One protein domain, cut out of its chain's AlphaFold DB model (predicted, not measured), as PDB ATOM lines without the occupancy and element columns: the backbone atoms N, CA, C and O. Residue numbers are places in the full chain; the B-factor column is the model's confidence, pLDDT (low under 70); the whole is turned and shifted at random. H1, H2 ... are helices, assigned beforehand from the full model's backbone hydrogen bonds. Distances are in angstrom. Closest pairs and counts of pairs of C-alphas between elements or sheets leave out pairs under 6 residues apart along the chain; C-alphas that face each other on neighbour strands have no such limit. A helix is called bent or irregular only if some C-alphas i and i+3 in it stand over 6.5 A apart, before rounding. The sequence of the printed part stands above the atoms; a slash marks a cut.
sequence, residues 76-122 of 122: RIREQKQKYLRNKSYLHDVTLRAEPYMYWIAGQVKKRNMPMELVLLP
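Overview. This is residues 76 to 122 of the 122 residues of the protein "Membrane-bound lytic murein transglycosylase D" of Escherichia coli (UniProt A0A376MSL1). Picture an open U of helices: H1 makes one arm, H2a, the first arm of the bent helix H2, makes the base, and H2b, its second arm, turns a corner to make the other side. After H2b the chain folds back, and the short helix H3 packs on the inner side of H2b, while the free-standing H1 has no such partner and the middle of the U beside it is empty. The printed part has 47 residues with three named helices in the order H1, H2, H3 and no named strand, and the class is all helix. The whole is loose, with a radius of gyration of the C-alphas of 12.8 A, and the C-alphas span 35 by 23 by 11 A along their three main axes.

Along the chain. Find C-alpha 76 at (-58.411, -17.629, 63.189), where the printed part begins; from there H1 runs over residues 76 to 86, 15.4 A from first to last C-alpha. After Asn 87 you come to H2, residues 88 to 111, which by its hydrogen bonds was assigned as one helix but is bent: C-alphas 100 and 103 are 7.6 A apart, where about 5 A is found in a regular helix. Its first arm, H2a, takes residues 88 to 100 and is 20.5 A long from first to last C-alpha; it begins with C-alpha 88 at (-62.565, -12.574, 45.760). H2a is itself irregular, with C-alphas 97 and 100 standing 7.1 A apart. Residues 101 and 102 belong to neither arm, and the second arm, H2b, takes residues 103 to 111 and is 12.0 A long from first to last C-alpha. Then look for H3, residues 116 to 120, which ends with C-alpha 120 at (-47.312, -15.266, 49.374).

Arrangement. Start with H1 and move on to H2a: the two are close but not clearly touching, with 2 pairs of C-alphas within 8 A. Their closest C-alphas are those of Tyr 84 and Leu 91, 7.1 A apart. Their lines are about perpendicular, at 89 degrees. At the bend, the lines of H2a and H2b are about perpendicular too, at 74 degrees. Next compare H2b with H3, which touch, with 7 pairs of C-alphas within 8 A. Their closest C-alphas are those of Ala 106 and Val 119, 5.7 A apart, and the centres of the two are 9.3 A apart. H1 and H2b are apart, H1 and H3 are apart, and H2a and H3 are apart. In the backbones of H1 and H2b, each O i to N i+4 pair is within hydrogen-bond range. In H2a 8 of 9 such pairs are, and in H3 0 of 1, while 2 of 2 O i to N i+3 pairs of H3 are within range.

Size, cuts and confidence. The two C-alphas farthest apart are those of Arg 86 and Lys 111, at 35.0 A, while the first and last printed C-alphas, of Arg 76 and Pro 122, are 17.7 A apart. The outline is flat, but only just, with spans of 35 by 23 by 11 A. Look at residues 76 to 93, of which 76 to 86 belong to H1 and 88 to 93 to H2: this stretch stands free. The printed part runs from 76 to 122 without a cut, and Pro 122 is the chain's last residue. The link from H1 to H2, with 1 residue, is tight, and so is the link from H2 to H3, with 4 residues; no link is long. The mean pLDDT of the printed part is 91.6, and no printed residue is under 70.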
ATOM      1  N   ARG A  76     -58.836 -18.855  63.881       96.75
ATOM      2  CA  ARG A  76     -58.411 -17.629  63.189       96.75
ATOM      3  C   ARG A  76     -58.074 -17.913  61.729       96.75
ATOM      4  O   ARG A  76     -58.415 -17.111  60.863       96.75
ATOM      5  N   ILE A  77     -57.446 -19.054  61.437       95.06
ATOM      6  CA  ILE A  77     -57.120 -19.458  60.060       95.06
ATOM      7  C   ILE A  77     -58.407 -19.711  59.271       95.06
ATOM      8  O   ILE A  77     -58.551 -19.218  58.150       95.06
ATOM      9  N   ARG A  78     -59.382 -20.418  59.860       96.06
ATOM     10  CA  ARG A  78     -60.679 -20.659  59.204       96.06
ATOM     11  C   ARG A  78     -61.426 -19.360  58.927       96.06
ATOM     12  O   ARG A  78     -61.979 -19.206  57.841       96.06
ATOM     13  N   GLU A  79     -61.428 -18.426  59.873       96.69
ATOM     14  CA  GLU A  79     -62.070 -17.124  59.698       96.69
ATOM     15  C   GLU A  79     -61.416 -16.317  58.567       96.69
ATOM     16  O   GLU A  79     -62.126 -15.814  57.690       96.69
ATOM     17  N   GLN A  80     -60.078 -16.245  58.528       94.00
ATOM     18  CA  GLN A  80     -59.365 -15.560  57.445       94.00
ATOM     19  C   GLN A  80     -59.629 -16.219  56.090       94.00
ATOM     20  O   GLN A  80     -59.927 -15.515  55.125       94.00
ATOM     21  N   LYS A  81     -59.638 -17.558  56.017       93.19
ATOM     22  CA  LYS A  81     -60.027 -18.280  54.797       93.19
ATOM     23  C   LYS A  81     -61.408 -17.837  54.319       93.19
ATOM     24  O   LYS A  81     -61.576 -17.469  53.160       93.19
ATOM     25  N   GLN A  82     -62.396 -17.821  55.215       95.81
ATOM     26  CA  GLN A  82     -63.754 -17.397  54.869       95.81
ATOM     27  C   GLN A  82     -63.819 -15.922  54.456       95.81
ATOM     28  O   GLN A  82     -64.572 -15.573  53.549       95.81
ATOM     29  N   LYS A  83     -63.020 -15.046  55.073       95.06
ATOM     30  CA  LYS A  83     -62.918 -13.634  54.683       95.06
ATOM     31  C   LYS A  83     -62.418 -13.480  53.243       95.06
ATOM     32  O   LYS A  83     -63.034 -12.738  52.482       95.06
ATOM     33  N   TYR A  84     -61.367 -14.206  52.861       93.00
ATOM     34  CA  TYR A  84     -60.851 -14.191  51.489       93.00
ATOM     35  C   TYR A  84     -61.832 -14.805  50.484       93.00
ATOM     36  O   TYR A  84     -62.038 -14.240  49.414       93.00
ATOM     37  N   LEU A  85     -62.518 -15.896  50.844       93.44
ATOM     38  CA  LEU A  85     -63.537 -16.511  49.982       93.44
ATOM     39  C   LEU A  85     -64.731 -15.583  49.711       93.44
ATOM     40  O   LEU A  85     -65.287 -15.610  48.611       93.44
ATOM     41  N   ARG A  86     -65.117 -14.753  50.691       95.19
ATOM     42  CA  ARG A  86     -66.164 -13.733  50.524       95.19
ATOM     43  C   ARG A  86     -65.703 -12.528  49.702       95.19
ATOM     44  O   ARG A  86     -66.537 -11.901  49.059       95.19
ATOM     45  N   ASN A  87     -64.411 -12.199  49.714       93.94
ATOM     46  CA  ASN A  87     -63.853 -11.029  49.033       93.94
ATOM     47  C   ASN A  87     -62.865 -11.435  47.928       93.94
ATOM     48  O   ASN A  87     -61.659 -11.210  48.026       93.94
ATOM     49  N   LYS A  88     -63.387 -12.057  46.866       90.44
ATOM     50  CA  LYS A  88     -62.565 -12.574  45.760       90.44
ATOM     51  C   LYS A  88     -61.824 -11.475  44.991       90.44
ATOM     52  O   LYS A  88     -60.714 -11.721  44.531       90.44
ATOM     53  N   SER A  89     -62.406 -10.277  44.878       94.06
ATOM     54  CA  SER A  89     -61.757  -9.143  44.205       94.06
ATOM     55  C   SER A  89     -60.459  -8.748  44.898       94.06
ATOM     56  O   SER A  89     -59.472  -8.496  44.224       94.06
ATOM     57  N   TYR A  90     -60.398  -8.823  46.233       91.38
ATOM     58  CA  TYR A  90     -59.156  -8.558  46.956       91.38
ATOM     59  C   TYR A  90     -58.008  -9.474  46.512       91.38
ATOM     60  O   TYR A  90     -56.907  -8.985  46.278       91.38
ATOM     61  N   LEU A  91     -58.254 -10.787  46.369       88.12
ATOM     62  CA  LEU A  91     -57.229 -11.732  45.902       88.12
ATOM     63  C   LEU A  91     -56.791 -11.439  44.460       88.12
ATOM     64  O   LEU A  91     -55.614 -11.579  44.137       88.12
ATOM     65  N   HIS A  92     -57.715 -10.994  43.610       90.06
ATOM     66  CA  HIS A  92     -57.401 -10.567  42.249       90.06
ATOM     67  C   HIS A  92     -56.508  -9.316  42.240       90.06
ATOM     68  O   HIS A  92     -55.450  -9.322  41.615       90.06
ATOM     69  N   ASP A  93     -56.871  -8.288  43.008       92.00
ATOM     70  CA  ASP A  93     -56.161  -7.008  43.050       92.00
ATOM     71  C   ASP A  93     -54.742  -7.141  43.627       92.00
ATOM     72  O   ASP A  93     -53.805  -6.483  43.164       92.00
ATOM     73  N   VAL A  94     -54.544  -7.979  44.653       89.06
ATOM     74  CA  VAL A  94     -53.192  -8.249  45.179       89.06
ATOM     75  C   VAL A  94     -52.351  -9.030  44.176       89.06
ATOM     76  O   VAL A  94     -51.175  -8.719  44.013       89.06
ATOM     77  N   THR A  95     -52.958  -9.978  43.461       86.69
ATOM     78  CA  THR A  95     -52.272 -10.797  42.455       86.69
ATOM     79  C   THR A  95     -51.800  -9.944  41.282       86.69
ATOM     80  O   THR A  95     -50.628 -10.012  40.921       86.69
ATOM     81  N   LEU A  96     -52.664  -9.074  40.747       89.62
ATOM     82  CA  LEU A  96     -52.304  -8.150  39.667       89.62
ATOM     83  C   LEU A  96     -51.143  -7.226  40.055       89.62
ATOM     84  O   LEU A  96     -50.234  -6.989  39.267       89.62
ATOM     85  N   ARG A  97     -51.138  -6.711  41.289       89.94
ATOM     86  CA  ARG A  97     -50.044  -5.847  41.766       89.94
ATOM     87  C   ARG A  97     -48.738  -6.605  42.001       89.94
ATOM     88  O   ARG A  97     -47.676  -5.993  41.922       89.94
ATOM     89  N   ALA A  98     -48.812  -7.897  42.310       89.44
ATOM     90  CA  ALA A  98     -47.644  -8.741  42.531       89.44
ATOM     91  C   ALA A  98     -47.024  -9.264  41.223       89.44
ATOM     92  O   ALA A  98     -45.831  -9.568  41.207       89.44
ATOM     93  N   GLU A  99     -47.795  -9.323  40.128       84.06
ATOM     94  CA  GLU A  99     -47.372  -9.795  38.800       84.06
ATOM     95  C   GLU A  99     -45.960  -9.343  38.365       84.06
ATOM     96  O   GLU A  99     -45.162 -10.217  38.016       84.06
ATOM     97  N   PRO A 100     -45.572  -8.048  38.439       85.56
ATOM     98  CA  PRO A 100     -44.254  -7.607  37.970       85.56
ATOM     99  C   PRO A 100     -43.064  -8.189  38.746       85.56
ATOM    100  O   PRO A 100     -41.947  -8.186  38.229       85.56
ATOM    101  N   TYR A 101     -43.270  -8.675  39.975       88.50
ATOM    102  CA  TYR A 101     -42.187  -9.123  40.857       88.50
ATOM    103  C   TYR A 101     -42.292 -10.588  41.270       88.50
ATOM    104  O   TYR A 101     -41.299 -11.151  41.728       88.50
ATOM    105  N   MET A 102     -43.453 -11.224  41.101       89.19
ATOM    106  CA  MET A 102     -43.732 -12.550  41.657       89.19
ATOM    107  C   MET A 102     -42.717 -13.605  41.208       89.19
ATOM    108  O   MET A 102     -42.156 -14.336  42.021       89.19
ATOM    109  N   TYR A 103     -42.418 -13.624  39.912       88.88
ATOM    110  CA  TYR A 103     -41.407 -14.496  39.321       88.88
ATOM    111  C   TYR A 103     -40.014 -14.259  39.912       88.88
ATOM    112  O   TYR A 103     -39.304 -15.209  40.229       88.88
ATOM    113  N   TRP A 104     -39.612 -13.000  40.093       88.25
ATOM    114  CA  TRP A 104     -38.311 -12.691  40.680       88.25
ATOM    115  C   TRP A 104     -38.249 -13.152  42.141       88.25
ATOM    116  O   TRP A 104     -37.298 -13.832  42.524       88.25
ATOM    117  N   ILE A 105     -39.281 -12.857  42.939       91.44
ATOM    118  CA  ILE A 105     -39.359 -13.233  44.359       91.44
ATOM    119  C   ILE A 105     -39.326 -14.754  44.520       91.44
ATOM    120  O   ILE A 105     -38.475 -15.259  45.253       91.44
ATOM    121  N   ALA A 106     -40.181 -15.491  43.804       91.88
ATOM    122  CA  ALA A 106     -40.190 -16.955  43.826       91.88
ATOM    123  C   ALA A 106     -38.811 -17.527  43.493       91.88
ATOM    124  O   ALA A 106     -38.348 -18.506  44.081       91.88
ATOM    125  N   GLY A 107     -38.109 -16.855  42.587       90.44
ATOM    126  CA  GLY A 107     -36.803 -17.278  42.150       90.44
ATOM    127  C   GLY A 107     -35.741 -17.080  43.209       90.44
ATOM    128  O   GLY A 107     -34.962 -17.977  43.520       90.44
ATOM    129  N   GLN A 108     -35.762 -15.901  43.812       91.50
ATOM    130  CA  GLN A 108     -34.920 -15.539  44.936       91.50
ATOM    131  C   GLN A 108     -35.150 -16.448  46.154       91.50
ATOM    132  O   GLN A 108     -34.180 -16.777  46.845       91.50
ATOM    133  N   VAL A 109     -36.393 -16.862  46.406       93.94
ATOM    134  CA  VAL A 109     -36.767 -17.815  47.462       93.94
ATOM    135  C   VAL A 109     -36.198 -19.202  47.156       93.94
ATOM    136  O   VAL A 109     -35.456 -19.744  47.978       93.94
ATOM    137  N   LYS A 110     -36.422 -19.723  45.941       91.25
ATOM    138  CA  LYS A 110     -35.895 -21.026  45.497       91.25
ATOM    139  C   LYS A 110     -34.367 -21.078  45.520       91.25
ATOM    140  O   LYS A 110     -33.785 -21.998  46.084       91.25
ATOM    141  N   LYS A 111     -33.700 -20.059  44.967       92.38
ATOM    142  CA  LYS A 111     -32.231 -19.948  44.901       92.38
ATOM    143  C   LYS A 111     -31.570 -19.953  46.279       92.38
ATOM    144  O   LYS A 111     -30.444 -20.418  46.417       92.38
ATOM    145  N   ARG A 112     -32.261 -19.431  47.298       94.38
ATOM    146  CA  ARG A 112     -31.792 -19.407  48.693       94.38
ATOM    147  C   ARG A 112     -32.254 -20.615  49.511       94.38
ATOM    148  O   ARG A 112     -31.995 -20.637  50.709       94.38
ATOM    149  N   ASN A 113     -32.919 -21.593  48.892       92.56
ATOM    150  CA  ASN A 113     -33.498 -22.750  49.576       92.56
ATOM    151  C   ASN A 113     -34.416 -22.340  50.748       92.56
ATOM    152  O   ASN A 113     -34.357 -22.906  51.839       92.56
ATOM    153  N   MET A 114     -35.216 -21.290  50.534       95.25
ATOM    154  CA  MET A 114     -36.192 -20.784  51.498       95.25
ATOM    155  C   MET A 114     -37.593 -21.358  51.214       95.25
ATOM    156  O   MET A 114     -37.868 -21.725  50.071       95.25
ATOM    157  N   PRO A 115     -38.485 -21.418  52.222       94.94
ATOM    158  CA  PRO A 115     -39.852 -21.912  52.046       94.94
ATOM    159  C   PRO A 115     -40.644 -21.075  51.032       94.94
ATOM    160  O   PRO A 115     -40.635 -19.841  51.099       94.94
ATOM    161  N   MET A 116     -41.341 -21.743  50.107       95.00
ATOM    162  CA  MET A 116     -42.082 -21.088  49.021       95.00
ATOM    163  C   MET A 116     -43.260 -20.252  49.534       95.00
ATOM    164  O   MET A 116     -43.657 -19.274  48.906       95.00
ATOM    165  N   GLU A 117     -43.760 -20.560  50.728       94.50
ATOM    166  CA  GLU A 117     -44.792 -19.804  51.436       94.50
ATOM    167  C   GLU A 117     -44.435 -18.316  51.590       94.50
ATOM    168  O   GLU A 117     -45.332 -17.473  51.625       94.50
ATOM    169  N   LEU A 118     -43.138 -17.970  51.639       93.81
ATOM    170  CA  LEU A 118     -42.674 -16.580  51.743       93.81
ATOM    171  C   LEU A 118     -43.071 -15.722  50.541       93.81
ATOM    172  O   LEU A 118     -43.212 -14.512  50.680       93.81
ATOM    173  N   VAL A 119     -43.262 -16.338  49.374       93.31
ATOM    174  CA  VAL A 119     -43.686 -15.645  48.152       93.31
ATOM    175  C   VAL A 119     -45.088 -15.050  48.304       93.31
ATOM    176  O   VAL A 119     -45.410 -14.051  47.671       93.31
ATOM    177  N   LEU A 120     -45.917 -15.650  49.162       91.00
ATOM    178  CA  LEU A 120     -47.312 -15.266  49.374       91.00
ATOM    179  C   LEU A 120     -47.501 -14.322  50.569       91.00
ATOM    180  O   LEU A 120     -48.639 -14.033  50.950       91.00
ATOM    181  N   LEU A 121     -46.409 -13.860  51.181       88.19
ATOM    182  CA  LEU A 121     -46.478 -12.866  52.242       88.19
ATOM    183  C   LEU A 121     -46.689 -11.464  51.646       88.19
ATOM    184  O   LEU A 121     -46.058 -11.135  50.639       88.19
ATOM    185  N   PRO A 122     -47.584 -10.651  52.236       76.38
ATOM    186  CA  PRO A 122     -47.805  -9.270  51.816       76.38
ATOM    187  C   PRO A 122     -46.615  -8.350  52.117       76.38
ATOM    188  O   PRO A 122     -45.861  -8.631  53.078       76.38
TER     189      PRO A 122